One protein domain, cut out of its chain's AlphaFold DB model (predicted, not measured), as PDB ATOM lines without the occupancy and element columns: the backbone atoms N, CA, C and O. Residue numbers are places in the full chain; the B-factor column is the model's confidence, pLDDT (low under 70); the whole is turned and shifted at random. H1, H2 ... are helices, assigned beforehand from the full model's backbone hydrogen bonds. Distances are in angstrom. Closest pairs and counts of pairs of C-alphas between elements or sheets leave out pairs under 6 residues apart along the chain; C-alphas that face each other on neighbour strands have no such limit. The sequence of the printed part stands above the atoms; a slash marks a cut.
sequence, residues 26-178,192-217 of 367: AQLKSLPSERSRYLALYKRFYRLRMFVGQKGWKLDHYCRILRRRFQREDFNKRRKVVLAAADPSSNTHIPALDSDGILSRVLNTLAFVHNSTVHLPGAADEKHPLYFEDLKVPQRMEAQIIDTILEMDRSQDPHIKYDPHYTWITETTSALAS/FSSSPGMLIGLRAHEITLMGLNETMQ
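AT A GLANCE: This is residues 26 to 178 and 192 to 217 of the 367 residues of an uncharacterized protein of Meyerozyma sp. JA9 (UniProt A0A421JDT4). Two groups of helices stand next to each other: in one, H2, H3 and H5 run side by side with their centres in a triangle and H6 crosses near one end, from H5 to H3; in the other, H4 and H8 lie side by side and H9 crosses both. A long loop leaves the first group after H5, and its residues 125 to 133 stick out. The printed part has 179 residues with nine named helices, H1 to H9 in order, and no named strand; its class is all helix. It is only just compact, close to loose, with a radius of gyration of the C-alphas of 18.7 A, and spans 59 by 48 by 29 A.

IN THESE COORDINATES: Find C-alpha 26 at (301.317, 230.248, 273.141), where H1, residues 26 to 29, begins. Next come H2, residues 34 to 48, 21.8 A long, and H3, residues 56 to 72, 25.0 A. H4 takes residues 75 to 86, and H5, residues 99 to 116, runs 25.7 A from C-alpha 99 at (306.610, 228.516, 259.741). After the loop, look for H6 at residues 141 to 155, 21.2 A, then the short H7, residues 158 to 161, and H8, residues 167 to 177. H9, residues 198 to 215, runs 25.5 A to C-alpha 215 at (301.594, 246.410, 256.666).

HOW THE PARTS SIT: Start at H2, which touches H5 at a shallow tilt of 9 degrees, the same way; their closest C-alphas, of Phe 45 and Leu 110, are 6.5 A apart. H2 and H3 form a helical hairpin at 8 degrees, opposite ways, closest at the C-alphas of Tyr 46 and Cys 63, 7.0 A. H6 is about perpendicular to H5, at 77 degrees, with the C-alphas of Ser 116 and Ala 143 closest at 4.3 A, and to H3, at 81 degrees, with those of Tyr 62 and Leu 150 closest at 6.7 A. H6 and H9 are close but not clearly touching, with the C-alphas of Met 152 and Leu 202 closest at 7.6 A. H9 touches H4 at a steep tilt of 66 degrees, closest at the C-alphas of Val 82 and Ile 207, 5.8 A. It touches H8 about perpendicular, at 76 degrees, with Ile 169 and Arg 203 closest at 6.3 A between C-alphas. H4 and H8 touch at a shallow tilt of 10 degrees, the same way, closest at the C-alphas of Ala 85 and Thr 173, 6.2 A. H1 is near H5; H7 and H8 are close but not clearly touching, with the C-alphas of Ile 160 and Trp 168 closest at 6.7 A. In H2, H4, H5, H6, H8 and H9 every O i to N i+4 pair is within hydrogen-bond range, in H3 12 of 13; H1 and H7 are too short for such a pair.

THE WHOLE: The two C-alphas farthest apart, of Lys 127 and Ser 178, are 59.4 A apart. Residues 179 to 191 are not printed, and C-alphas 178 and 192 are 11.0 A apart across this cut. The links H4 to H5 and H5 to H6 are long. Mean pLDDT of the printed part is 84.7; look for values under 70 at residues 54, 72 to 73, 119 to 139 and 192 to 196.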
ATOM      1  N   ALA A  26     300.936 231.290 272.187       93.38
ATOM      2  CA  ALA A  26     301.317 230.248 273.141       93.38
ATOM      3  C   ALA A  26     300.348 229.051 273.115       93.38
ATOM      4  O   ALA A  26     300.794 227.907 273.058       93.38
ATOM      5  N   GLN A  27     299.034 229.310 273.063       92.50
ATOM      6  CA  GLN A  27     298.004 228.267 272.956       92.50
ATOM      7  C   GLN A  27     298.072 227.493 271.635       92.50
ATOM      8  O   GLN A  27     297.753 226.309 271.586       92.50
ATOM      9  N   LEU A  28     298.465 228.143 270.538       92.44
ATOM     10  CA  LEU A  28     298.693 227.434 269.279       92.44
ATOM     11  C   LEU A  28     299.977 226.611 269.349       92.44
ATOM     12  O   LEU A  28     299.988 225.452 268.943       92.44
ATOM     13  N   LYS A  29     301.060 227.172 269.890       93.25
ATOM     14  CA  LYS A  29     302.347 226.478 270.000       93.25
ATOM     15  C   LYS A  29     302.296 225.260 270.924       93.25
ATOM     16  O   LYS A  29     303.035 224.314 270.667       93.25
ATOM     17  N   SER A  30     301.389 225.230 271.905       95.31
ATOM     18  CA  SER A  30     301.157 224.049 272.745       95.31
ATOM     19  C   SER A  30     300.502 222.876 272.003       95.31
ATOM     20  O   SER A  30     300.459 221.772 272.537       95.31
ATOM     21  N   LEU A  31     299.984 223.077 270.784       94.38
ATOM     22  CA  LEU A  31     299.460 221.983 269.965       94.38
ATOM     23  C   LEU A  31     300.606 221.140 269.377       94.38
ATOM     24  O   LEU A  31     301.606 221.702 268.911       94.38
ATOM     25  N   PRO A  32     300.430 219.805 269.312       91.50
ATOM     26  CA  PRO A  32     301.522 218.853 269.092       91.50
ATOM     27  C   PRO A  32     302.110 218.887 267.679       91.50
ATOM     28  O   PRO A  32     303.241 218.466 267.475       91.50
ATOM     29  N   SER A  33     301.356 219.368 266.687       93.12
ATOM     30  CA  SER A  33     301.812 219.409 265.299       93.12
ATOM     31  C   SER A  33     301.390 220.695 264.603       93.12
ATOM     32  O   SER A  33     300.349 221.276 264.916       93.12
ATOM     33  N   GLU A  34     302.166 221.102 263.602       88.94
ATOM     34  CA  GLU A  34     301.832 222.218 262.715       88.94
ATOM     35  C   GLU A  34     300.460 222.024 262.042       88.94
ATOM     36  O   GLU A  34     299.632 222.937 261.995       88.94
ATOM     37  N   ARG A  35     300.155 220.788 261.640       88.00
ATOM     38  CA  ARG A  35     298.841 220.380 261.133       88.00
ATOM     39  C   ARG A  35     297.713 220.687 262.117       88.00
ATOM     40  O   ARG A  35     296.695 221.254 261.721       88.00
ATOM     41  N   SER A  36     297.883 220.339 263.391       91.50
ATOM     42  CA  SER A  36     296.891 220.621 264.437       91.50
ATOM     43  C   SER A  36     296.691 222.127 264.632       91.50
ATOM     44  O   SER A  36     295.555 222.567 264.815       91.50
ATOM     45  N   ARG A  37     297.762 222.927 264.525       92.31
ATOM     46  CA  ARG A  37     297.710 224.397 264.629       92.31
ATOM     47  C   ARG A  37     296.861 225.014 263.522       92.31
ATOM     48  O   ARG A  37     295.925 225.760 263.815       92.31
ATOM     49  N   TYR A  38     297.121 224.665 262.261       91.19
ATOM     50  CA  TYR A  38     296.323 225.190 261.148       91.19
ATOM     51  C   TYR A  38     294.899 224.651 261.136       91.19
ATOM     52  O   TYR A  38     293.986 225.393 260.790       91.19
ATOM     53  N   LEU A  39     294.674 223.400 261.548       90.88
ATOM     54  CA  LEU A  39     293.319 222.866 261.663       90.88
ATOM     55  C   LEU A  39     292.506 223.624 262.723       90.88
ATOM     56  O   LEU A  39     291.340 223.941 262.484       90.88
ATOM     57  N   ALA A  40     293.116 223.953 263.866       91.56
ATOM     58  CA  ALA A  40     292.480 224.774 264.892       91.56
ATOM     59  C   ALA A  40     292.113 226.165 264.346       91.56
ATOM     60  O   ALA A  40     290.979 226.613 264.518       91.56
ATOM     61  N   LEU A  41     293.029 226.815 263.621       92.62
ATOM     62  CA  LEU A  41     292.774 228.103 262.966       92.62
ATOM     63  C   LEU A  41     291.665 228.002 261.907       92.62
ATOM     64  O   LEU A  41     290.729 228.798 261.931       92.62
ATOM     65  N   TYR A  42     291.706 226.991 261.033       92.81
ATOM     66  CA  TYR A  42     290.678 226.741 260.017       92.81
ATOM     67  C   TYR A  42     289.291 226.584 260.643       92.81
ATOM     68  O   TYR A  42     288.339 227.226 260.200       92.81
ATOM     69  N   LYS A  43     289.167 225.772 261.704       90.00
ATOM     70  CA  LYS A  43     287.897 225.588 262.422       90.00
ATOM     71  C   LYS A  43     287.372 226.922 262.964       90.00
ATOM     72  O   LYS A  43     286.171 227.169 262.887       90.00
ATOM     73  N   ARG A  44     288.248 227.806 263.453       90.69
ATOM     74  CA  ARG A  44     287.865 229.142 263.945       90.69
ATOM     75  C   ARG A  44     287.407 230.079 262.834       90.69
ATOM     76  O   ARG A  44     286.335 230.658 262.968       90.69
ATOM     77  N   PHE A  45     288.120 230.148 261.711       92.81
ATOM     78  CA  PHE A  45     287.623 230.863 260.528       92.81
ATOM     79  C   PHE A  45     286.264 230.326 260.077       92.81
ATOM     80  O   PHE A  45     285.330 231.084 259.828       92.81
ATOM     81  N   TYR A  46     286.118 229.002 260.033       90.06
ATOM     82  CA  TYR A  46     284.868 228.371 259.635       90.06
ATOM     83  C   TYR A  46     283.718 228.708 260.592       90.06
ATOM     84  O   TYR A  46     282.589 228.880 260.136       90.06
ATOM     85  N   ARG A  47     283.966 228.855 261.902       86.75
ATOM     86  CA  ARG A  47     282.957 229.317 262.877       86.75
ATOM     87  C   ARG A  47     282.453 230.732 262.558       86.75
ATOM     88  O   ARG A  47     281.260 230.980 262.699       86.75
ATOM     89  N   LEU A  48     283.308 231.611 262.035       87.56
ATOM     90  CA  LEU A  48     282.941 232.988 261.671       87.56
ATOM     91  C   LEU A  48     282.099 233.094 260.383       87.56
ATOM     92  O   LEU A  48     281.518 234.144 260.125       87.56
ATOM     93  N   ARG A  49     281.954 232.016 259.596       88.94
ATOM     94  CA  ARG A  49     281.277 232.033 258.277       88.94
ATOM     95  C   ARG A  49     279.848 232.586 258.271       88.94
ATOM     96  O   ARG A  49     279.402 233.067 257.239       88.94
ATOM     97  N   MET A  50     279.125 232.461 259.386       82.75
ATOM     98  CA  MET A  50     277.734 232.922 259.496       82.75
ATOM     99  C   MET A  50     277.637 234.442 259.675       82.75
ATOM    100  O   MET A  50     276.564 235.008 259.502       82.75
ATOM    101  N   PHE A  51     278.752 235.080 260.030       82.88
ATOM    102  CA  PHE A  51     278.840 236.496 260.380       82.88
ATOM    103  C   PHE A  51     279.638 237.291 259.343       82.88
ATOM    104  O   PHE A  51     279.540 238.513 259.276       82.88
ATOM    105  N   VAL A  52     280.406 236.595 258.501       82.81
ATOM    106  CA  VAL A  52     281.128 237.190 257.380       82.81
ATOM    107  C   VAL A  52     280.159 237.440 256.221       82.81
ATOM    108  O   VAL A  52     279.888 236.562 255.402       82.81
ATOM    109  N   GLY A  53     279.653 238.673 256.162       70.25
ATOM    110  CA  GLY A  53     278.763 239.159 255.112       70.25
ATOM    111  C   GLY A  53     277.301 238.744 255.307       70.25
ATOM    112  O   GLY A  53     276.976 237.578 255.488       70.25
ATOM    113  N   GLN A  54     276.376 239.701 255.205       69.50
ATOM    114  CA  GLN A  54     274.946 239.458 255.475       69.50
ATOM    115  C   GLN A  54     274.169 238.805 254.313       69.50
ATOM    116  O   GLN A  54     273.008 238.431 254.464       69.50
ATOM    117  N   LYS A  55     274.778 238.669 253.127       75.94
ATOM    118  CA  LYS A  55     274.118 238.099 251.936       75.94
ATOM    119  C   LYS A  55     274.351 236.588 251.870       75.94
ATOM    120  O   LYS A  55     275.489 236.150 251.977       75.94
ATOM    121  N   GLY A  56     273.313 235.800 251.573       76.69
ATOM    122  CA  GLY A  56     273.396 234.328 251.563       76.69
ATOM    123  C   GLY A  56     274.523 233.748 250.695       76.69
ATOM    124  O   GLY A  56     275.221 232.834 251.122       76.69
ATOM    125  N   TRP A  57     274.790 234.327 249.517       83.12
ATOM    126  CA  TRP A  57     275.871 233.856 248.641       83.12
ATOM    127  C   TRP A  57     277.278 234.074 249.227       83.12
ATOM    128  O   TRP A  57     278.204 233.341 248.867       83.12
ATOM    129  N   LYS A  58     277.455 235.066 250.116       85.69
ATOM    130  CA  LYS A  58     278.755 235.388 250.729       85.69
ATOM    131  C   LYS A  58     279.227 234.265 251.639       85.69
ATOM    132  O   LYS A  58     280.411 233.960 251.622       85.69
ATOM    133  N   LEU A  59     278.313 233.586 252.330       87.44
ATOM    134  CA  LEU A  59     278.627 232.445 253.190       87.44
ATOM    135  C   LEU A  59     279.279 231.302 252.402       87.44
ATOM    136  O   LEU A  59     280.380 230.853 252.737       87.44
ATOM    137  N   ASP A  60     278.627 230.845 251.330       86.94
ATOM    138  CA  ASP A  60     279.141 229.747 250.503       86.94
ATOM    139  C   ASP A  60     280.444 230.143 249.807       86.94
ATOM    140  O   ASP A  60     281.360 229.332 249.629       86.94
ATOM    141  N   HIS A  61     280.549 231.409 249.399       89.62
ATOM    142  CA  HIS A  61     281.753 231.927 248.772       89.62
ATOM    143  C   HIS A  61     282.927 232.017 249.753       89.62
ATOM    144  O   HIS A  61     284.008 231.511 249.454       89.62
ATOM    145  N   TYR A  62     282.695 232.548 250.952       92.19
ATOM    146  CA  TYR A  62     283.668 232.600 252.035       92.19
ATOM    147  C   TYR A  62     284.174 231.201 252.399       92.19
ATOM    148  O   TYR A  62     285.381 230.976 252.468       92.19
ATOM    149  N   CYS A  63     283.280 230.215 252.520       91.06
ATOM    150  CA  CYS A  63     283.673 228.829 252.780       91.06
ATOM    151  C   CYS A  63     284.550 228.242 251.662       91.06
ATOM    152  O   CYS A  63     285.515 227.528 251.944       91.06
ATOM    153  N   ARG A  64     284.244 228.541 250.390       90.38
ATOM    154  CA  ARG A  64     285.074 228.121 249.246       90.38
ATOM    155  C   ARG A  64     286.450 228.775 249.268       90.38
ATOM    156  O   ARG A  64     287.435 228.086 249.003       90.38
ATOM    157  N   ILE A  65     286.524 230.061 249.611       90.50
ATOM    158  CA  ILE A  65     287.790 230.770 249.802       90.50
ATOM    159  C   ILE A  65     288.578 230.095 250.916       90.50
ATOM    160  O   ILE A  65     289.675 229.625 250.645       90.50
ATOM    161  N   LEU A  66     288.010 229.935 252.114       91.19
ATOM    162  CA  LEU A  66     288.692 229.286 253.238       91.19
ATOM    163  C   LEU A  66     289.282 227.928 252.854       91.19
ATOM    164  O   LEU A  66     290.466 227.691 253.080       91.19
ATOM    165  N   ARG A  67     288.488 227.056 252.220       89.75
ATOM    166  CA  ARG A  67     288.971 225.746 251.757       89.75
ATOM    167  C   ARG A  67     290.119 225.888 250.766       89.75
ATOM    168  O   ARG A  67     291.147 225.246 250.945       89.75
ATOM    169  N   ARG A  68     289.970 226.736 249.743       87.69
ATOM    170  CA  ARG A  68     291.009 226.937 248.724       87.69
ATOM    171  C   ARG A  68     292.300 227.463 249.347       87.69
ATOM    172  O   ARG A  68     293.360 226.910 249.070       87.69
ATOM    173  N   ARG A  69     292.196 228.485 250.202       85.56
ATOM    174  CA  ARG A  69     293.348 229.155 250.810       85.56
ATOM    175  C   ARG A  69     294.120 228.192 251.712       85.56
ATOM    176  O   ARG A  69     295.321 228.095 251.533       85.56
ATOM    177  N   PHE A  70     293.443 227.408 252.557       86.62
ATOM    178  CA  PHE A  70     294.092 226.417 253.433       86.62
ATOM    179  C   PHE A  70     294.616 225.158 252.710       86.62
ATOM    180  O   PHE A  70     295.378 224.403 253.308       86.62
ATOM    181  N   GLN A  71     294.208 224.891 251.461       79.75
ATOM    182  CA  GLN A  71     294.568 223.655 250.747       79.75
ATOM    183  C   GLN A  71     295.619 223.827 249.650       79.75
ATOM    184  O   GLN A  71     296.449 222.941 249.478       79.75
ATOM    185  N   ARG A  72     295.529 224.885 248.837       66.44
ATOM    186  CA  ARG A  72     296.170 224.895 247.507       66.44
ATOM    187  C   ARG A  72     297.266 225.931 247.323       66.44
ATOM    188  O   ARG A  72     297.966 225.884 246.318       66.44
ATOM    189  N   GLU A  73     297.380 226.899 248.219       69.81
ATOM    190  CA  GLU A  73     297.996 228.165 247.849       69.81
ATOM    191  C   GLU A  73     299.288 228.471 248.579       69.81
ATOM    192  O   GLU A  73     299.261 228.676 249.780       69.81
ATOM    193  N   ASP A  74     300.392 228.646 247.855       85.88
ATOM    194  CA  ASP A  74     301.645 229.069 248.471       85.88
ATOM    195  C   ASP A  74     301.725 230.572 248.749       85.88
ATOM    196  O   ASP A  74     301.890 231.371 247.831       85.88
ATOM    197  N   PHE A  75     301.638 230.953 250.032       90.25
ATOM    198  CA  PHE A  75     301.705 232.346 250.465       90.25
ATOM    199  C   PHE A  75     303.063 232.970 250.180       90.25
ATOM    200  O   PHE A  75     303.096 234.082 249.675       90.25
ATOM    201  N   ASN A  76     304.174 232.281 250.458       92.88
ATOM    202  CA  ASN A  76     305.506 232.826 250.191       92.88
ATOM    203  C   ASN A  76     305.722 232.991 248.687       92.88
ATOM    204  O   ASN A  76     306.238 234.019 248.248       92.88
ATOM    205  N   LYS A  77     305.268 232.017 247.892       92.38
ATOM    206  CA  LYS A  77     305.315 232.096 246.429       92.38
ATOM    207  C   LYS A  77     304.488 233.268 245.906       92.38
ATOM    208  O   LYS A  77     305.013 234.089 245.159       92.38
ATOM    209  N   ARG A  78     303.227 233.390 246.335       91.88
ATOM    210  CA  ARG A  78     302.352 234.504 245.954       91.88
ATOM    211  C   ARG A  78     302.939 235.837 246.382       91.88
ATOM    212  O   ARG A  78     303.049 236.738 245.563       91.88
ATOM    213  N   ARG A  79     303.330 235.957 247.651       93.69
ATOM    214  CA  ARG A  79     303.947 237.153 248.230       93.69
ATOM    215  C   ARG A  79     305.139 237.599 247.398       93.69
ATOM    216  O   ARG A  79     305.202 238.761 247.024       93.69
ATOM    217  N   LYS A  80     306.030 236.670 247.038       94.31
ATOM    218  CA  LYS A  80     307.178 236.952 246.172       94.31
ATOM    219  C   LYS A  80     306.749 237.494 244.806       94.31
ATOM    220  O   LYS A  80     307.258 238.530 244.397       94.31
ATOM    221  N   VAL A  81     305.816 236.829 244.119       94.25
ATOM    222  CA  VAL A  81     305.366 237.241 242.776       94.25
ATOM    223  C   VAL A  81     304.641 238.590 242.804       94.25
ATOM    224  O   VAL A  81     304.937 239.464 241.997       94.25
ATOM    225  N   VAL A  82     303.712 238.781 243.742       94.62
ATOM    226  CA  VAL A  82     302.892 239.996 243.831       94.62
ATOM    227  C   VAL A  82     303.731 241.209 244.233       94.62
ATOM    228  O   VAL A  82     303.569 242.274 243.644       94.62
ATOM    229  N   LEU A  83     304.639 241.065 245.202       94.38
ATOM    230  CA  LEU A  83     305.507 242.170 245.616       94.38
ATOM    231  C   LEU A  83     306.538 242.521 244.534       94.38
ATOM    232  O   LEU A  83     306.761 243.701 244.291       94.38
ATOM    233  N   ALA A  84     307.095 241.532 243.823       94.06
ATOM    234  CA  ALA A  84     307.956 241.800 242.666       94.06
ATOM    235  C   ALA A  84     307.195 242.511 241.532       94.06
ATOM    236  O   ALA A  84     307.747 243.355 240.837       94.06
ATOM    237  N   ALA A  85     305.904 242.210 241.355       93.25
ATOM    238  CA  ALA A  85     305.063 242.937 240.412       93.25
ATOM    239  C   ALA A  85     304.767 244.378 240.868       93.25
ATOM    240  O   ALA A  85     304.594 245.256 240.024       93.25
ATOM    241  N   ALA A  86     304.685 244.636 242.175       93.25
ATOM    242  CA  ALA A  86     304.441 245.976 242.708       93.25
ATOM    243  C   ALA A  86     305.609 246.935 242.434       93.25
ATOM    244  O   ALA A  86     305.371 248.106 242.147       93.25
ATOM    245  N   ASP A  87     306.840 246.422 242.464       91.19
ATOM    246  CA  ASP A  87     308.054 247.181 242.171       91.19
ATOM    247  C   ASP A  87     309.005 246.366 241.275       91.19
ATOM    248  O   ASP A  87     309.945 245.734 241.766       91.19
ATOM    249  N   PRO A  88     308.773 246.360 239.947       85.25
ATOM    250  CA  PRO A  88     309.586 245.590 239.005       85.25
ATOM    251  C   PRO A  88     311.049 246.048 238.925       85.25
ATOM    252  O   PRO A  88     311.898 245.297 238.452       85.25
ATOM    253  N   SER A  89     311.341 247.282 239.348       84.75
ATOM    254  CA  SER A  89     312.688 247.869 239.354       84.75
ATOM    255  C   SER A  89     313.517 247.480 240.574       84.75
ATOM    256  O   SER A  89     314.741 247.616 240.572       84.75
ATOM    257  N   SER A  90     312.861 247.013 241.630       85.38
ATOM    258  CA  SER A  90     313.507 246.679 242.882       85.38
ATOM    259  C   SER A  90     314.128 245.292 242.822       85.38
ATOM    260  O   SER A  90     313.449 244.269 242.822       85.38
ATOM    261  N   ASN A  91     315.461 245.252 242.871       78.25
ATOM    262  CA  ASN A  91     316.228 244.020 243.085       78.25
ATOM    263  C   ASN A  91     316.164 243.533 244.546       78.25
ATOM    264  O   ASN A  91     317.011 242.752 244.986       78.25
ATOM    265  N   THR A  92     315.190 244.004 245.331       82.62
ATOM    266  CA  THR A  92     315.088 243.655 246.746       82.62
ATOM    267  C   THR A  92     314.749 242.180 246.893       82.62
ATOM    268  O   THR A  92     313.688 241.706 246.480       82.62
ATOM    269  N   HIS A  93     315.650 241.438 247.532       88.12
ATOM    270  CA  HIS A  93     315.386 240.064 247.918       88.12
ATOM    271  C   HIS A  93     314.251 240.037 248.950       88.12
ATOM    272  O   HIS A  93     314.432 240.449 250.095       88.12
ATOM    273  N   ILE A  94     313.085 239.517 248.564       90.38
ATOM    274  CA  ILE A  94     311.942 239.324 249.462       90.38
ATOM    275  C   ILE A  94     312.175 238.029 250.260       90.38
ATOM    276  O   ILE A  94     312.043 236.941 249.687       90.38
ATOM    277  N   PRO A  95     312.516 238.094 251.564       91.88
ATOM    278  CA  PRO A  95     312.772 236.893 252.347       91.88
ATOM    279  C   PRO A  95     311.491 236.076 252.498       91.88
ATOM    280  O   PRO A  95     310.412 236.628 252.738       91.88
ATOM    281  N   ALA A  96     311.613 234.756 252.357       94.00
ATOM    282  CA  ALA A  96     310.529 233.844 252.680       94.00
ATOM    283  C   ALA A  96     310.266 233.893 254.188       94.00
ATOM    284  O   ALA A  96     311.197 233.923 254.989       94.00
ATOM    285  N   LEU A  97     308.994 233.901 254.565       93.50
ATOM    286  CA  LEU A  97     308.602 233.778 255.959       93.50
ATOM    287  C   LEU A  97     308.756 232.317 256.395       93.50
ATOM    288  O   LEU A  97     308.415 231.399 255.639       93.50
ATOM    289  N   ASP A  98     309.242 232.113 257.610       93.44
ATOM    290  CA  ASP A  98     309.334 230.806 258.250       93.44
ATOM    291  C   ASP A  98     307.965 230.334 258.781       93.44
ATOM    292  O   ASP A  98     306.967 231.056 258.740       93.44
ATOM    293  N   SER A  99     307.884 229.091 259.270       90.31
ATOM    294  CA  SER A  99     306.610 228.516 259.741       90.31
ATOM    295  C   SER A  99     305.948 229.383 260.823       90.31
ATOM    296  O   SER A  99     304.747 229.660 260.737       90.31
ATOM    297  N   ASP A 100     306.734 229.882 261.783       91.31
ATOM    298  CA  ASP A 100     306.264 230.718 262.888       91.31
ATOM    299  C   ASP A 100     305.805 232.104 262.424       91.31
ATOM    300  O   ASP A 100     304.721 232.556 262.809       91.31
ATOM    301  N   GLY A 101     306.585 232.765 261.567       93.31
ATOM    302  CA  GLY A 101     306.242 234.061 261.001       93.31
ATOM    303  C   GLY A 101     304.934 233.981 260.240       93.31
ATOM    304  O   GLY A 101     304.036 234.804 260.430       93.31
ATOM    305  N   ILE A 102     304.754 232.930 259.448       92.94
ATOM    306  CA  ILE A 102     303.501 232.797 258.744       92.94
ATOM    307  C   ILE A 102     302.349 232.334 259.679       92.94
ATOM    308  O   ILE A 102     301.199 232.731 259.478       92.94
ATOM    309  N   LEU A 103     302.593 231.505 260.706       92.81
ATOM    310  CA  LEU A 103     301.562 231.124 261.691       92.81
ATOM    311  C   LEU A 103     301.024 232.368 262.411       92.81
ATOM    312  O   LEU A 103     299.810 232.519 262.560       92.81
ATOM    313  N   SER A 104     301.927 233.280 262.775       94.44
ATOM    314  CA  SER A 104     301.609 234.595 263.334       94.44
ATOM    315  C   SER A 104     300.696 235.390 262.410       94.44
ATOM    316  O   SER A 104     299.633 235.848 262.829       94.44
ATOM    317  N   ARG A 105     301.022 235.451 261.115       95.31
ATOM    318  CA  ARG A 105     300.181 236.180 260.164       95.31
ATOM    319  C   ARG A 105     298.792 235.570 259.974       95.31
ATOM    320  O   ARG A 105     297.830 236.316 259.843       95.31
ATOM    321  N   VAL A 106     298.642 234.240 259.998       94.12
ATOM    322  CA  VAL A 106     297.305 233.603 259.953       94.12
ATOM    323  C   VAL A 106     296.499 233.920 261.209       94.12
ATOM    324  O   VAL A 106     295.292 234.146 261.118       94.12
ATOM    325  N   LEU A 107     297.147 233.956 262.375       93.69
ATOM    326  CA  LEU A 107     296.491 234.354 263.613       93.69
ATOM    327  C   LEU A 107     296.016 235.814 263.555       93.69
ATOM    328  O   LEU A 107     294.869 236.092 263.907       93.69
ATOM    329  N   ASN A 108     296.844 236.723 263.039       94.94
ATOM    330  CA  ASN A 108     296.454 238.118 262.823       94.94
ATOM    331  C   ASN A 108     295.296 238.229 261.822       94.94
ATOM    332  O   ASN A 108     294.351 238.976 262.061       94.94
ATOM    333  N   THR A 109     295.299 237.432 260.746       95.62
ATOM    334  CA  THR A 109     294.150 237.338 259.831       95.62
ATOM    335  C   THR A 109     292.889 236.882 260.557       95.62
ATOM    336  O   THR A 109     291.814 237.410 260.296       95.62
ATOM    337  N   LEU A 110     292.984 235.910 261.471       93.44
ATOM    338  CA  LEU A 110     291.829 235.458 262.247       93.44
ATOM    339  C   LEU A 110     291.291 236.580 263.134       93.44
ATOM    340  O   LEU A 110     290.079 236.761 263.186       93.44
ATOM    341  N   ALA A 111     292.172 237.342 263.786       91.81
ATOM    342  CA  ALA A 111     291.785 238.517 264.560       91.81
ATOM    343  C   ALA A 111     291.113 239.582 263.680       91.81
ATOM    344  O   ALA A 111     290.070 240.111 264.043       91.81
ATOM    345  N   PHE A 112     291.651 239.836 262.485       93.38
ATOM    346  CA  PHE A 112     291.063 240.770 261.528       93.38
ATOM    347  C   PHE A 112     289.658 240.331 261.091       93.38
ATOM    348  O   PHE A 112     288.710 241.116 261.119       93.38
ATOM    349  N   VAL A 113     289.496 239.059 260.709       92.25
ATOM    350  CA  VAL A 113     288.187 238.513 260.330       92.25
ATOM    351  C   VAL A 113     287.238 238.526 261.522       92.25
ATOM    352  O   VAL A 113     286.074 238.866 261.358       92.25
ATOM    353  N   HIS A 114     287.706 238.214 262.727       89.50
ATOM    354  CA  HIS A 114     286.896 238.328 263.936       89.50
ATOM    355  C   HIS A 114     286.401 239.764 264.144       89.50
ATOM    356  O   HIS A 114     285.194 239.968 264.250       89.50
ATOM    357  N   ASN A 115     287.284 240.761 264.066       87.44
ATOM    358  CA  ASN A 115     286.910 242.171 264.194       87.44
ATOM    359  C   ASN A 115     285.861 242.594 263.162       87.44
ATOM    360  O   ASN A 115     284.963 243.361 263.497       87.44
ATOM    361  N   SER A 116     285.915 242.050 261.943       87.56
ATOM    362  CA  SER A 116     284.911 242.318 260.903       87.56
ATOM    363  C   SER A 116     283.491 241.867 261.260       87.56
ATOM    364  O   SER A 116     282.529 242.325 260.650       87.56
ATOM    365  N   THR A 117     283.357 240.969 262.238       84.25
ATOM    366  CA  THR A 117     282.074 240.400 262.676       84.25
ATOM    367  C   THR A 117     281.494 241.078 263.917       84.25
ATOM    368  O   THR A 117     280.392 240.731 264.334       84.25
ATOM    369  N   VAL A 118     282.214 242.033 264.515       78.25
ATOM    370  CA  VAL A 118     281.829 242.709 265.763       78.25
ATOM    371  C   VAL A 118     281.452 244.160 265.469       78.25
ATOM    372  O   VAL A 118     282.139 244.835 264.705       78.25
ATOM    373  N   HIS A 119     280.391 244.674 266.091       69.81
ATOM    374  CA  HIS A 119     280.010 246.087 265.970       69.81
ATOM    375  C   HIS A 119     280.890 247.007 266.831       69.81
ATOM    376  O   HIS A 119     281.515 246.571 267.797       69.81
ATOM    377  N   LEU A 120     280.973 248.292 266.470       65.38
ATOM    378  CA  LEU A 120     281.661 249.287 267.296       65.38
ATOM    379  C   LEU A 120     280.830 249.566 268.564       65.38
ATOM    380  O   LEU A 120     279.620 249.752 268.429       65.38
ATOM    381  N   PRO A 121     281.444 249.635 269.763       56.97
ATOM    382  CA  PRO A 121     280.724 249.825 271.029       56.97
ATOM    383  C   PRO A 121     279.781 251.040 271.030       56.97
ATOM    384  O   PRO A 121     278.671 250.954 271.533       56.97
ATOM    385  N   GLY A 122     280.165 252.136 270.364       55.41
ATOM    386  CA  GLY A 122     279.349 253.355 270.280       55.41
ATOM    387  C   GLY A 122     278.131 253.287 269.351       55.41
ATOM    388  O   GLY A 122     277.378 254.248 269.289       55.41
ATOM    389  N   ALA A 123     277.913 252.191 268.618       52.44
ATOM    390  CA  ALA A 123     276.749 252.054 267.735       52.44
ATOM    391  C   ALA A 123     275.481 251.555 268.462       52.44
ATOM    392  O   ALA A 123     274.433 251.445 267.832       52.44
ATOM    393  N   ALA A 124     275.579 251.201 269.749       50.22
ATOM    394  CA  ALA A 124     274.517 250.514 270.490       50.22
ATOM    395  C   ALA A 124     274.006 251.261 271.735       50.22
ATOM    396  O   ALA A 124     272.931 250.925 272.229       50.22
ATOM    397  N   ASP A 125     274.756 252.245 272.242       49.16
ATOM    398  CA  ASP A 125     274.512 252.816 273.574       49.16
ATOM    399  C   ASP A 125     273.568 254.030 273.591       49.16
ATOM    400  O   ASP A 125     273.004 254.357 274.637       49.16
ATOM    401  N   GLU A 126     273.299 254.670 272.452       50.91
ATOM    402  CA  GLU A 126     272.338 255.772 272.406       50.91
ATOM    403  C   GLU A 126     270.937 255.257 272.063       50.91
ATOM    404  O   GLU A 126     270.610 254.938 270.921       50.91
ATOM    405  N   LYS A 127     270.075 255.193 273.089       52.44
ATOM    406  CA  LYS A 127     268.617 255.041 272.956       52.44
ATOM    407  C   LYS A 127     268.034 256.279 272.269       52.44
ATOM    408  O   LYS A 127     267.398 257.113 272.912       52.44
ATOM    409  N   HIS A 128     268.304 256.464 270.988       55.12
ATOM    410  CA  HIS A 128     267.704 257.511 270.173       55.12
ATOM    411  C   HIS A 128     266.721 256.856 269.198       55.12
ATOM    412  O   HIS A 128     266.942 255.716 268.778       55.12
ATOM    413  N   PRO A 129     265.584 257.502 268.892       55.66
ATOM    414  CA  PRO A 129     264.675 256.997 267.874       55.66
ATOM    415  C   PRO A 129     265.438 256.875 266.551       55.66
ATOM    416  O   PRO A 129     265.893 257.875 266.009       55.66
ATOM    417  N   LEU A 130     265.608 255.638 266.075       55.31
ATOM    418  CA  LEU A 130     266.311 255.340 264.829       55.31
ATOM    419  C   LEU A 130     265.466 255.819 263.643       55.31
ATOM    420  O   LEU A 130     264.343 255.344 263.446       55.31
ATOM    421  N   TYR A 131     266.011 256.722 262.837       61.72
ATOM    422  CA  TYR A 131     265.471 257.080 261.530       61.72
ATOM    423  C   TYR A 131     265.897 256.050 260.471       61.72
ATOM    424  O   TYR A 131     266.755 255.195 260.696       61.72
ATOM    425  N   PHE A 132     265.282 256.095 259.284       56.94
ATOM    426  CA  PHE A 132     265.609 255.161 258.198       56.94
ATOM    427  C   PHE A 132     267.086 255.258 257.773       56.94
ATOM    428  O   PHE A 132     267.686 254.243 257.413       56.94
ATOM    429  N   GLU A 133     267.697 256.446 257.852       54.22
ATOM    430  CA  GLU A 133     269.136 256.611 257.642       54.22
ATOM    431  C   GLU A 133     269.994 255.946 258.733       54.22
ATOM    432  O   GLU A 133     271.046 255.395 258.403       54.22
ATOM    433  N   ASP A 134     269.526 255.897 259.984       48.00
ATOM    434  CA  ASP A 134     270.247 255.317 261.133       48.00
ATOM    435  C   ASP A 134     270.267 253.780 261.116       48.00
ATOM    436  O   ASP A 134     271.075 253.143 261.791       48.00
ATOM    437  N   LEU A 135     269.433 253.152 260.275       55.56
ATOM    438  CA  LEU A 135     269.526 251.717 259.980       55.56
ATOM    439  C   LEU A 135     270.827 251.354 259.241       55.56
ATOM    440  O   LEU A 135     271.201 250.177 259.192       55.56
ATOM    441  N   LYS A 136     271.539 252.333 258.660       58.91
ATOM    442  CA  LYS A 136     272.868 252.126 258.070       58.91
ATOM    443  C   LYS A 136     273.924 252.119 259.173       58.91
ATOM    444  O   LYS A 136     274.701 253.057 259.314       58.91
ATOM    445  N   VAL A 137     273.972 251.027 259.933       59.56
ATOM    446  CA  VAL A 137     274.991 250.832 260.971       59.56
ATOM    447  C   VAL A 137     276.387 250.963 260.343       59.56
ATOM    448  O   VAL A 137     276.677 250.241 259.379       59.56
ATOM    449  N   PRO A 138     277.261 251.851 260.855       62.84
ATOM    450  CA  PRO A 138     278.603 252.016 260.319       62.84
ATOM    451  C   PRO A 138     279.353 250.687 260.401       62.84
ATOM    452  O   PRO A 138     279.550 250.110 261.474       62.84
ATOM    453  N   GLN A 139     279.742 250.171 259.237       68.69
ATOM    454  CA  GLN A 139     280.541 248.959 259.153       68.69
ATOM    455  C   GLN A 139     281.988 249.275 259.507       68.69
ATOM    456  O   GLN A 139     282.545 250.280 259.066       68.69
ATOM    457  N   ARG A 140     282.621 248.371 260.256       81.94
ATOM    458  CA  ARG A 140     284.064 248.429 260.486       81.94
ATOM    459  C   ARG A 140     284.813 248.301 259.162       81.94
ATOM    460  O   ARG A 140     284.361 247.607 258.249       81.94
ATOM    461  N   MET A 141     285.980 248.932 259.081       88.50
ATOM    462  CA  MET A 141     286.836 248.870 257.896       88.50
ATOM    463  C   MET A 141     287.157 247.417 257.516       88.50
ATOM    464  O   MET A 141     287.132 247.066 256.341       88.50
ATOM    465  N   GLU A 142     287.370 246.542 258.503       90.31
ATOM    466  CA  GLU A 142     287.626 245.119 258.283       90.31
ATOM    467  C   GLU A 142     286.475 244.422 257.543       90.31
ATOM    468  O   GLU A 142     286.719 243.592 256.666       90.31
ATOM    469  N   ALA A 143     285.224 244.785 257.852       88.69
ATOM    470  CA  ALA A 143     284.042 244.248 257.179       88.69
ATOM    471  C   ALA A 143     283.975 244.704 255.719       88.69
ATOM    472  O   ALA A 143     283.750 243.880 254.833       88.69
ATOM    473  N   GLN A 144     284.259 245.981 255.452       89.69
ATOM    474  CA  GLN A 144     284.302 246.526 254.091       89.69
ATOM    475  C   GLN A 144     285.421 245.887 253.253       89.69
ATOM    476  O   GLN A 144     285.218 245.545 252.083       89.69
ATOM    477  N   ILE A 145     286.595 245.681 253.854       92.56
ATOM    478  CA  ILE A 145     287.735 245.025 253.205       92.56
ATOM    479  C   ILE A 145     287.391 243.572 252.876       92.56
ATOM    480  O   ILE A 145     287.589 243.146 251.740       92.56
ATOM    481  N   ILE A 146     286.838 242.810 253.823       92.06
ATOM    482  CA  ILE A 146     286.453 241.415 253.570       92.06
ATOM    483  C   ILE A 146     285.356 241.330 252.518       92.06
ATOM    484  O   ILE A 146     285.443 240.489 251.628       92.06
ATOM    485  N   ASP A 147     284.369 242.218 252.561       90.12
ATOM    486  CA  ASP A 147     283.336 242.290 251.533       90.12
ATOM    487  C   ASP A 147     283.932 242.536 250.144       90.12
ATOM    488  O   ASP A 147     283.548 241.863 249.185       90.12
ATOM    489  N   THR A 148     284.922 243.423 250.046       91.44
ATOM    490  CA  THR A 148     285.659 243.667 248.800       91.44
ATOM    491  C   THR A 148     286.420 242.421 248.356       91.44
ATOM    492  O   THR A 148     286.332 242.040 247.192       91.44
ATOM    493  N   ILE A 149     287.114 241.731 249.269       92.56
ATOM    494  CA  ILE A 149     287.815 240.472 248.969       92.56
ATOM    495  C   ILE A 149     286.831 239.430 248.421       92.56
ATOM    496  O   ILE A 149     287.128 238.780 247.423       92.56
ATOM    497  N   LEU A 150     285.657 239.276 249.041       91.94
ATOM    498  CA  LEU A 150     284.637 238.320 248.606       91.94
ATOM    499  C   LEU A 150     284.081 238.647 247.217       91.94
ATOM    500  O   LEU A 150     283.871 237.735 246.419       91.94
ATOM    501  N   GLU A 151     283.824 239.923 246.927       90.56
ATOM    502  CA  GLU A 151     283.320 240.355 245.620       90.56
ATOM    503  C   GLU A 151     284.377 240.192 244.525       90.56
ATOM    504  O   GLU A 151     284.091 239.618 243.470       90.56
ATOM    505  N   MET A 152     285.615 240.609 244.799       89.50
ATOM    506  CA  MET A 152     286.724 240.467 243.858       89.50
ATOM    507  C   MET A 152     286.989 238.991 243.554       89.50
ATOM    508  O   MET A 152     287.017 238.607 242.386       89.50
ATOM    509  N   ASP A 153     287.064 238.132 244.576       89.81
ATOM    510  CA  ASP A 153     287.228 236.683 244.405       89.81
ATOM    511  C   ASP A 153     286.073 236.065 243.609       89.81
ATOM    512  O   ASP A 153     286.279 235.139 242.823       89.81
ATOM    513  N   ARG A 154     284.846 236.566 243.778       88.56
ATOM    514  CA  ARG A 154     283.679 236.081 243.035       88.56
ATOM    515  C   ARG A 154     283.768 236.405 241.550       88.56
ATOM    516  O   ARG A 154     283.408 235.549 240.747       88.56
ATOM    517  N   SER A 155     284.238 237.600 241.205       86.19
ATOM    518  CA  SER A 155     284.397 238.039 239.813       86.19
ATOM    519  C   SER A 155     285.605 237.433 239.090       86.19
ATOM    520  O   SER A 155     285.711 237.570 237.875       86.19
ATOM    521  N   GLN A 156     286.513 236.768 239.809       86.31
ATOM    522  CA  GLN A 156     287.702 236.166 239.210       86.31
ATOM    523  C   GLN A 156     287.361 234.982 238.304       86.31
ATOM    524  O   GLN A 156     286.662 234.050 238.714       86.31
ATOM    525  N   ASP A 157     287.966 234.977 237.117       85.50
ATOM    526  CA  ASP A 157     287.978 233.821 236.226       85.50
ATOM    527  C   ASP A 157     288.619 232.603 236.933       85.50
ATOM    528  O   ASP A 157     289.660 232.750 237.593       85.50
ATOM    529  N   PRO A 158     288.036 231.394 236.824       85.69
ATOM    530  CA  PRO A 158     288.621 230.170 237.360       85.69
ATOM    531  C   PRO A 158     290.091 229.947 236.974       85.69
ATOM    532  O   PRO A 158     290.877 229.551 237.836       85.69
ATOM    533  N   HIS A 159     290.490 230.226 235.731       85.62
ATOM    534  CA  HIS A 159     291.869 230.035 235.270       85.62
ATOM    535  C   HIS A 159     292.864 230.898 236.051       85.62
ATOM    536  O   HIS A 159     293.963 230.444 236.351       85.62
ATOM    537  N   ILE A 160     292.448 232.097 236.459       86.88
ATOM    538  CA  ILE A 160     293.241 233.001 237.297       86.88
ATOM    539  C   ILE A 160     293.228 232.531 238.752       86.88
ATOM    540  O   ILE A 160     294.258 232.425 239.413       86.88
ATOM    541  N   LYS A 161     292.029 232.247 239.269       85.62
ATOM    542  CA  LYS A 161     291.792 231.886 240.672       85.62
ATOM    543  C   LYS A 161     292.544 230.625 241.097       85.62
ATOM    544  O   LYS A 161     292.870 230.476 242.279       85.62
ATOM    545  N   TYR A 162     292.741 229.697 240.166       85.81
ATOM    546  CA  TYR A 162     293.384 228.411 240.411       85.81
ATOM    547  C   TYR A 162     294.787 228.306 239.811       85.81
ATOM    548  O   TYR A 162     295.341 227.210 239.836       85.81
ATOM    549  N   ASP A 163     295.368 229.406 239.327       87.88
ATOM    550  CA  ASP A 163     296.754 229.445 238.865       87.88
ATOM    551  C   ASP A 163     297.720 229.280 240.057       87.88
ATOM    552  O   ASP A 163     297.836 230.176 240.899       87.88
ATOM    553  N   PRO A 164     298.442 228.148 240.161       85.19
ATOM    554  CA  PRO A 164     299.341 227.906 241.281       85.19
ATOM    555  C   PRO A 164     300.678 228.645 241.136       85.19
ATOM    556  O   PRO A 164     301.467 228.675 242.087       85.19
ATOM    557  N   HIS A 165     300.987 229.183 239.954       89.00
ATOM    558  CA  HIS A 165     302.247 229.853 239.636       89.00
ATOM    559  C   HIS A 165     302.126 231.372 239.557       89.00
ATOM    560  O   HIS A 165     303.163 232.030 239.599       89.00
ATOM    561  N   TYR A 166     300.907 231.916 239.548       90.62
ATOM    562  CA  TYR A 166     300.649 233.348 239.378       90.62
ATOM    563  C   TYR A 166     301.258 233.891 238.075       90.62
ATOM    564  O   TYR A 166     301.698 235.044 238.025       90.62
ATOM    565  N   THR A 167     301.286 233.066 237.022       91.75
ATOM    566  CA  THR A 167     301.780 233.447 235.694       91.75
ATOM    567  C   THR A 167     300.998 234.634 235.161       91.75
ATOM    568  O   THR A 167     301.603 235.566 234.632       91.75
ATOM    569  N   TRP A 168     299.687 234.686 235.417       90.25
ATOM    570  CA  TRP A 168     298.848 235.800 234.977       90.25
ATOM    571  C   TRP A 168     299.329 237.156 235.529       90.25
ATOM    572  O   TRP A 168     299.248 238.165 234.829       90.25
ATOM    573  N   ILE A 169     299.877 237.205 236.754       92.19
ATOM    574  CA  ILE A 169     300.429 238.440 237.342       92.19
ATOM    575  C   ILE A 169     301.704 238.840 236.612       92.19
ATOM    576  O   ILE A 169     301.881 240.018 236.286       92.19
ATOM    577  N   THR A 170     302.592 237.878 236.358       91.88
ATOM    578  CA  THR A 170     303.852 238.136 235.653       91.88
ATOM    579  C   THR A 170     303.607 238.574 234.214       91.88
ATOM    580  O   THR A 170     304.142 239.595 233.797       91.88
ATOM    581  N   GLU A 171     302.717 237.894 233.492       90.12
ATOM    582  CA  GLU A 171     302.337 238.224 232.117       90.12
ATOM    583  C   GLU A 171     301.685 239.605 232.040       90.12
ATOM    584  O   GLU A 171     302.086 240.432 231.223       90.12
ATOM    585  N   THR A 172     300.745 239.903 232.948       89.38
ATOM    586  CA  THR A 172     300.100 241.225 233.010       89.38
ATOM    587  C   THR A 172     301.117 242.319 233.332       89.38
ATOM    588  O   THR A 172     301.058 243.401 232.758       89.38
ATOM    589  N   THR A 173     302.073 242.059 234.229       90.81
ATOM    590  CA  THR A 173     303.129 243.027 234.573       90.81
ATOM    591  C   THR A 173     304.041 243.305 233.382       90.81
ATOM    592  O   THR A 173     304.270 244.468 233.060       90.81
ATOM    593  N   SER A 174     304.502 242.264 232.688       89.12
ATOM    594  CA  SER A 174     305.328 242.401 231.485       89.12
ATOM    595  C   SER A 174     304.586 243.115 230.354       89.12
ATOM    596  O   SER A 174     305.159 243.963 229.675       89.12
ATOM    597  N   ALA A 175     303.294 242.824 230.174       85.94
ATOM    598  CA  ALA A 175     302.453 243.499 229.192       85.94
ATOM    599  C   ALA A 175     302.233 244.983 229.525       85.94
ATOM    600  O   ALA A 175     302.209 245.811 228.623       85.94
ATOM    601  N   LEU A 176     302.103 245.342 230.807       86.25
ATOM    602  CA  LEU A 176     302.022 246.743 231.237       86.25
ATOM    603  C   LEU A 176     303.353 247.482 231.042       86.25
ATOM    604  O   LEU A 176     303.347 248.648 230.661       86.25
ATOM    605  N   ALA A 177     304.485 246.814 231.271       86.12
ATOM    606  CA  ALA A 177     305.812 247.405 231.102       86.12
ATOM    607  C   ALA A 177     306.171 247.690 229.632       86.12
ATOM    608  O   ALA A 177     306.986 248.566 229.363       86.12
ATOM    609  N   SER A 178     305.559 246.984 228.674       83.06
ATOM    610  CA  SER A 178     305.760 247.216 227.234       83.06
ATOM    611  C   SER A 178     304.879 248.333 226.651       83.06
ATOM    612  O   SER A 178     304.945 248.624 225.453       83.06
ATOM    613  N   PHE A 192     295.784 245.221 224.227       68.44
ATOM    614  CA  PHE A 192     295.293 244.284 225.250       68.44
ATOM    615  C   PHE A 192     294.130 243.412 224.751       68.44
ATOM    616  O   PHE A 192     293.186 243.127 225.491       68.44
ATOM    617  N   SER A 193     294.188 242.969 223.490       61.09
ATOM    618  CA  SER A 193     293.099 242.232 222.829       61.09
ATOM    619  C   SER A 193     292.717 240.914 223.518       61.09
ATOM    620  O   SER A 193     291.603 240.437 223.328       61.09
ATOM    621  N   SER A 194     293.609 240.339 224.333       57.84
ATOM    622  CA  SER A 194     293.402 239.092 225.083       57.84
ATOM    623  C   SER A 194     293.117 239.284 226.582       57.84
ATOM    624  O   SER A 194     292.797 238.310 227.258       57.84
ATOM    625  N   SER A 195     293.190 240.509 227.123       65.50
ATOM    626  CA  SER A 195     292.848 240.785 228.529       65.50
ATOM    627  C   SER A 195     292.623 242.295 228.784       65.50
ATOM    628  O   SER A 195     293.575 243.012 229.111       65.50
ATOM    629  N   PRO A 196     291.385 242.818 228.713       67.69
ATOM    630  CA  PRO A 196     291.200 244.232 228.351       67.69
ATOM    631  C   PRO A 196     291.273 245.254 229.499       67.69
ATOM    632  O   PRO A 196     291.287 246.453 229.254       67.69
ATOM    633  N   GLY A 197     291.291 244.826 230.760       73.81
ATOM    634  CA  GLY A 197     291.260 245.756 231.901       73.81
ATOM    635  C   GLY A 197     290.883 245.093 233.216       73.81
ATOM    636  O   GLY A 197     291.366 245.493 234.273       73.81
ATOM    637  N   MET A 198     290.119 244.000 233.148       81.88
ATOM    638  CA  MET A 198     289.806 243.177 234.314       81.88
ATOM    639  C   MET A 198     291.074 242.628 234.986       81.88
ATOM    640  O   MET A 198     291.200 242.760 236.200       81.88
ATOM    641  N   LEU A 199     292.046 242.089 234.230       85.31
ATOM    642  CA  LEU A 199     293.311 241.615 234.819       85.31
ATOM    643  C   LEU A 199     294.156 242.747 235.400       85.31
ATOM    644  O   LEU A 199     294.828 242.540 236.402       85.31
ATOM    645  N   ILE A 200     294.112 243.944 234.809       86.94
ATOM    646  CA  ILE A 200     294.839 245.110 235.327       86.94
ATOM    647  C   ILE A 200     294.245 245.524 236.676       86.94
ATOM    648  O   ILE A 200     294.979 245.663 237.655       86.94
ATOM    649  N   GLY A 201     292.916 245.649 236.749       87.31
ATOM    650  CA  GLY A 201     292.211 245.934 237.997       87.31
ATOM    651  C   GLY A 201     292.436 244.845 239.044       87.31
ATOM    652  O   GLY A 201     292.697 245.142 240.209       87.31
ATOM    653  N   LEU A 202     292.428 243.578 238.627       89.38
ATOM    654  CA  LEU A 202     292.681 242.459 239.523       89.38
ATOM    655  C   LEU A 202     294.126 242.427 240.029       89.38
ATOM    656  O   LEU A 202     294.348 242.201 241.213       89.38
ATOM    657  N   ARG A 203     295.105 242.706 239.168       90.81
ATOM    658  CA  ARG A 203     296.512 242.856 239.553       90.81
ATOM    659  C   ARG A 203     296.684 243.987 240.565       90.81
ATOM    660  O   ARG A 203     297.376 243.807 241.562       90.81
ATOM    661  N   ALA A 204     296.054 245.138 240.334       91.19
ATOM    662  CA  ALA A 204     296.096 246.263 241.266       91.19
ATOM    663  C   ALA A 204     295.471 245.898 242.624       91.19
ATOM    664  O   ALA A 204     296.043 246.208 243.671       91.19
ATOM    665  N   HIS A 205     294.342 245.184 242.614       93.00
ATOM    666  CA  HIS A 205     293.721 244.647 243.824       93.00
ATOM    667  C   HIS A 205     294.656 243.690 244.575       93.00
ATOM    668  O   HIS A 205     294.844 243.833 245.779       93.00
ATOM    669  N   GLU A 206     295.285 242.754 243.867       92.94
ATOM    670  CA  GLU A 206     296.237 241.790 244.422       92.94
ATOM    671  C   GLU A 206     297.451 242.470 245.069       92.94
ATOM    672  O   GLU A 206     297.815 242.130 246.196       92.94
ATOM    673  N   ILE A 207     298.029 243.475 244.402       94.06
ATOM    674  CA  ILE A 207     299.131 244.287 244.939       94.06
ATOM    675  C   ILE A 207     298.689 245.039 246.194       94.06
ATOM    676  O   ILE A 207     299.373 244.982 247.213       94.06
ATOM    677  N   THR A 208     297.525 245.690 246.149       94.88
ATOM    678  CA  THR A 208     296.976 246.445 247.286       94.88
ATOM    679  C   THR A 208     296.758 245.533 248.489       94.88
ATOM    680  O   THR A 208     297.145 245.850 249.614       94.88
ATOM    681  N   LEU A 209     296.186 244.356 248.252       94.25
ATOM    682  CA  LEU A 209     295.900 243.389 249.296       94.25
ATOM    683  C   LEU A 209     297.169 242.732 249.852       94.25
ATOM    684  O   LEU A 209     297.239 242.439 251.044       94.25
ATOM    685  N   MET A 210     298.198 242.536 249.026       95.06
ATOM    686  CA  MET A 210     299.505 242.107 249.520       95.06
ATOM    687  C   MET A 210     300.196 243.213 250.325       95.06
ATOM    688  O   MET A 210     300.767 242.921 251.370       95.06
ATOM    689  N   GLY A 211     300.074 244.479 249.922       94.88
ATOM    690  CA  GLY A 211     300.534 245.622 250.716       94.88
ATOM    691  C   GLY A 211     299.855 245.690 252.087       94.88
ATOM    692  O   GLY A 211     300.525 245.895 253.101       94.88
ATOM    693  N   LEU A 212     298.548 245.413 252.145       94.62
ATOM    694  CA  LEU A 212     297.814 245.264 253.405       94.62
ATOM    695  C   LEU A 212     298.363 244.096 254.242       94.62
ATOM    696  O   LEU A 212     298.594 244.259 255.440       94.62
ATOM    697  N   ASN A 213     298.618 242.940 253.616       95.06
ATOM    698  CA  ASN A 213     299.228 241.788 254.289       95.06
ATOM    699  C   ASN A 213     300.604 242.117 254.882       95.06
ATOM    700  O   ASN A 213     300.900 241.677 255.991       95.06
ATOM    701  N   GLU A 214     301.439 242.889 254.185       94.50
ATOM    702  CA  GLU A 214     302.739 243.311 254.713       94.50
ATOM    703  C   GLU A 214     302.600 244.316 255.854       94.50
ATOM    704  O   GLU A 214     303.225 244.147 256.899       94.50
ATOM    705  N   THR A 215     301.743 245.322 255.689       95.31
ATOM    706  CA  THR A 215     301.594 246.410 256.666       95.31
ATOM    707  C   THR A 215     300.998 245.908 257.977       95.31
ATOM    708  O   THR A 215     301.487 246.229 259.055       95.31
ATOM    709  N   MET A 216     299.960 245.078 257.892       93.81
ATOM    710  CA  MET A 216     299.233 244.572 259.058       93.81
ATOM    711  C   MET A 216     299.688 243.177 259.501       93.81
ATOM    712  O   MET A 216     299.063 242.578 260.376       93.81
ATOM    713  N   GLN A 217     300.754 242.638 258.897       95.69
ATOM    714  CA  GLN A 217     301.223 241.271 259.140       95.69
ATOM    715  C   GLN A 217     300.078 240.254 259.016       95.69
ATOM    716  O   GLN A 217     299.875 239.419 259.897       95.69
TER     717      GLN A 217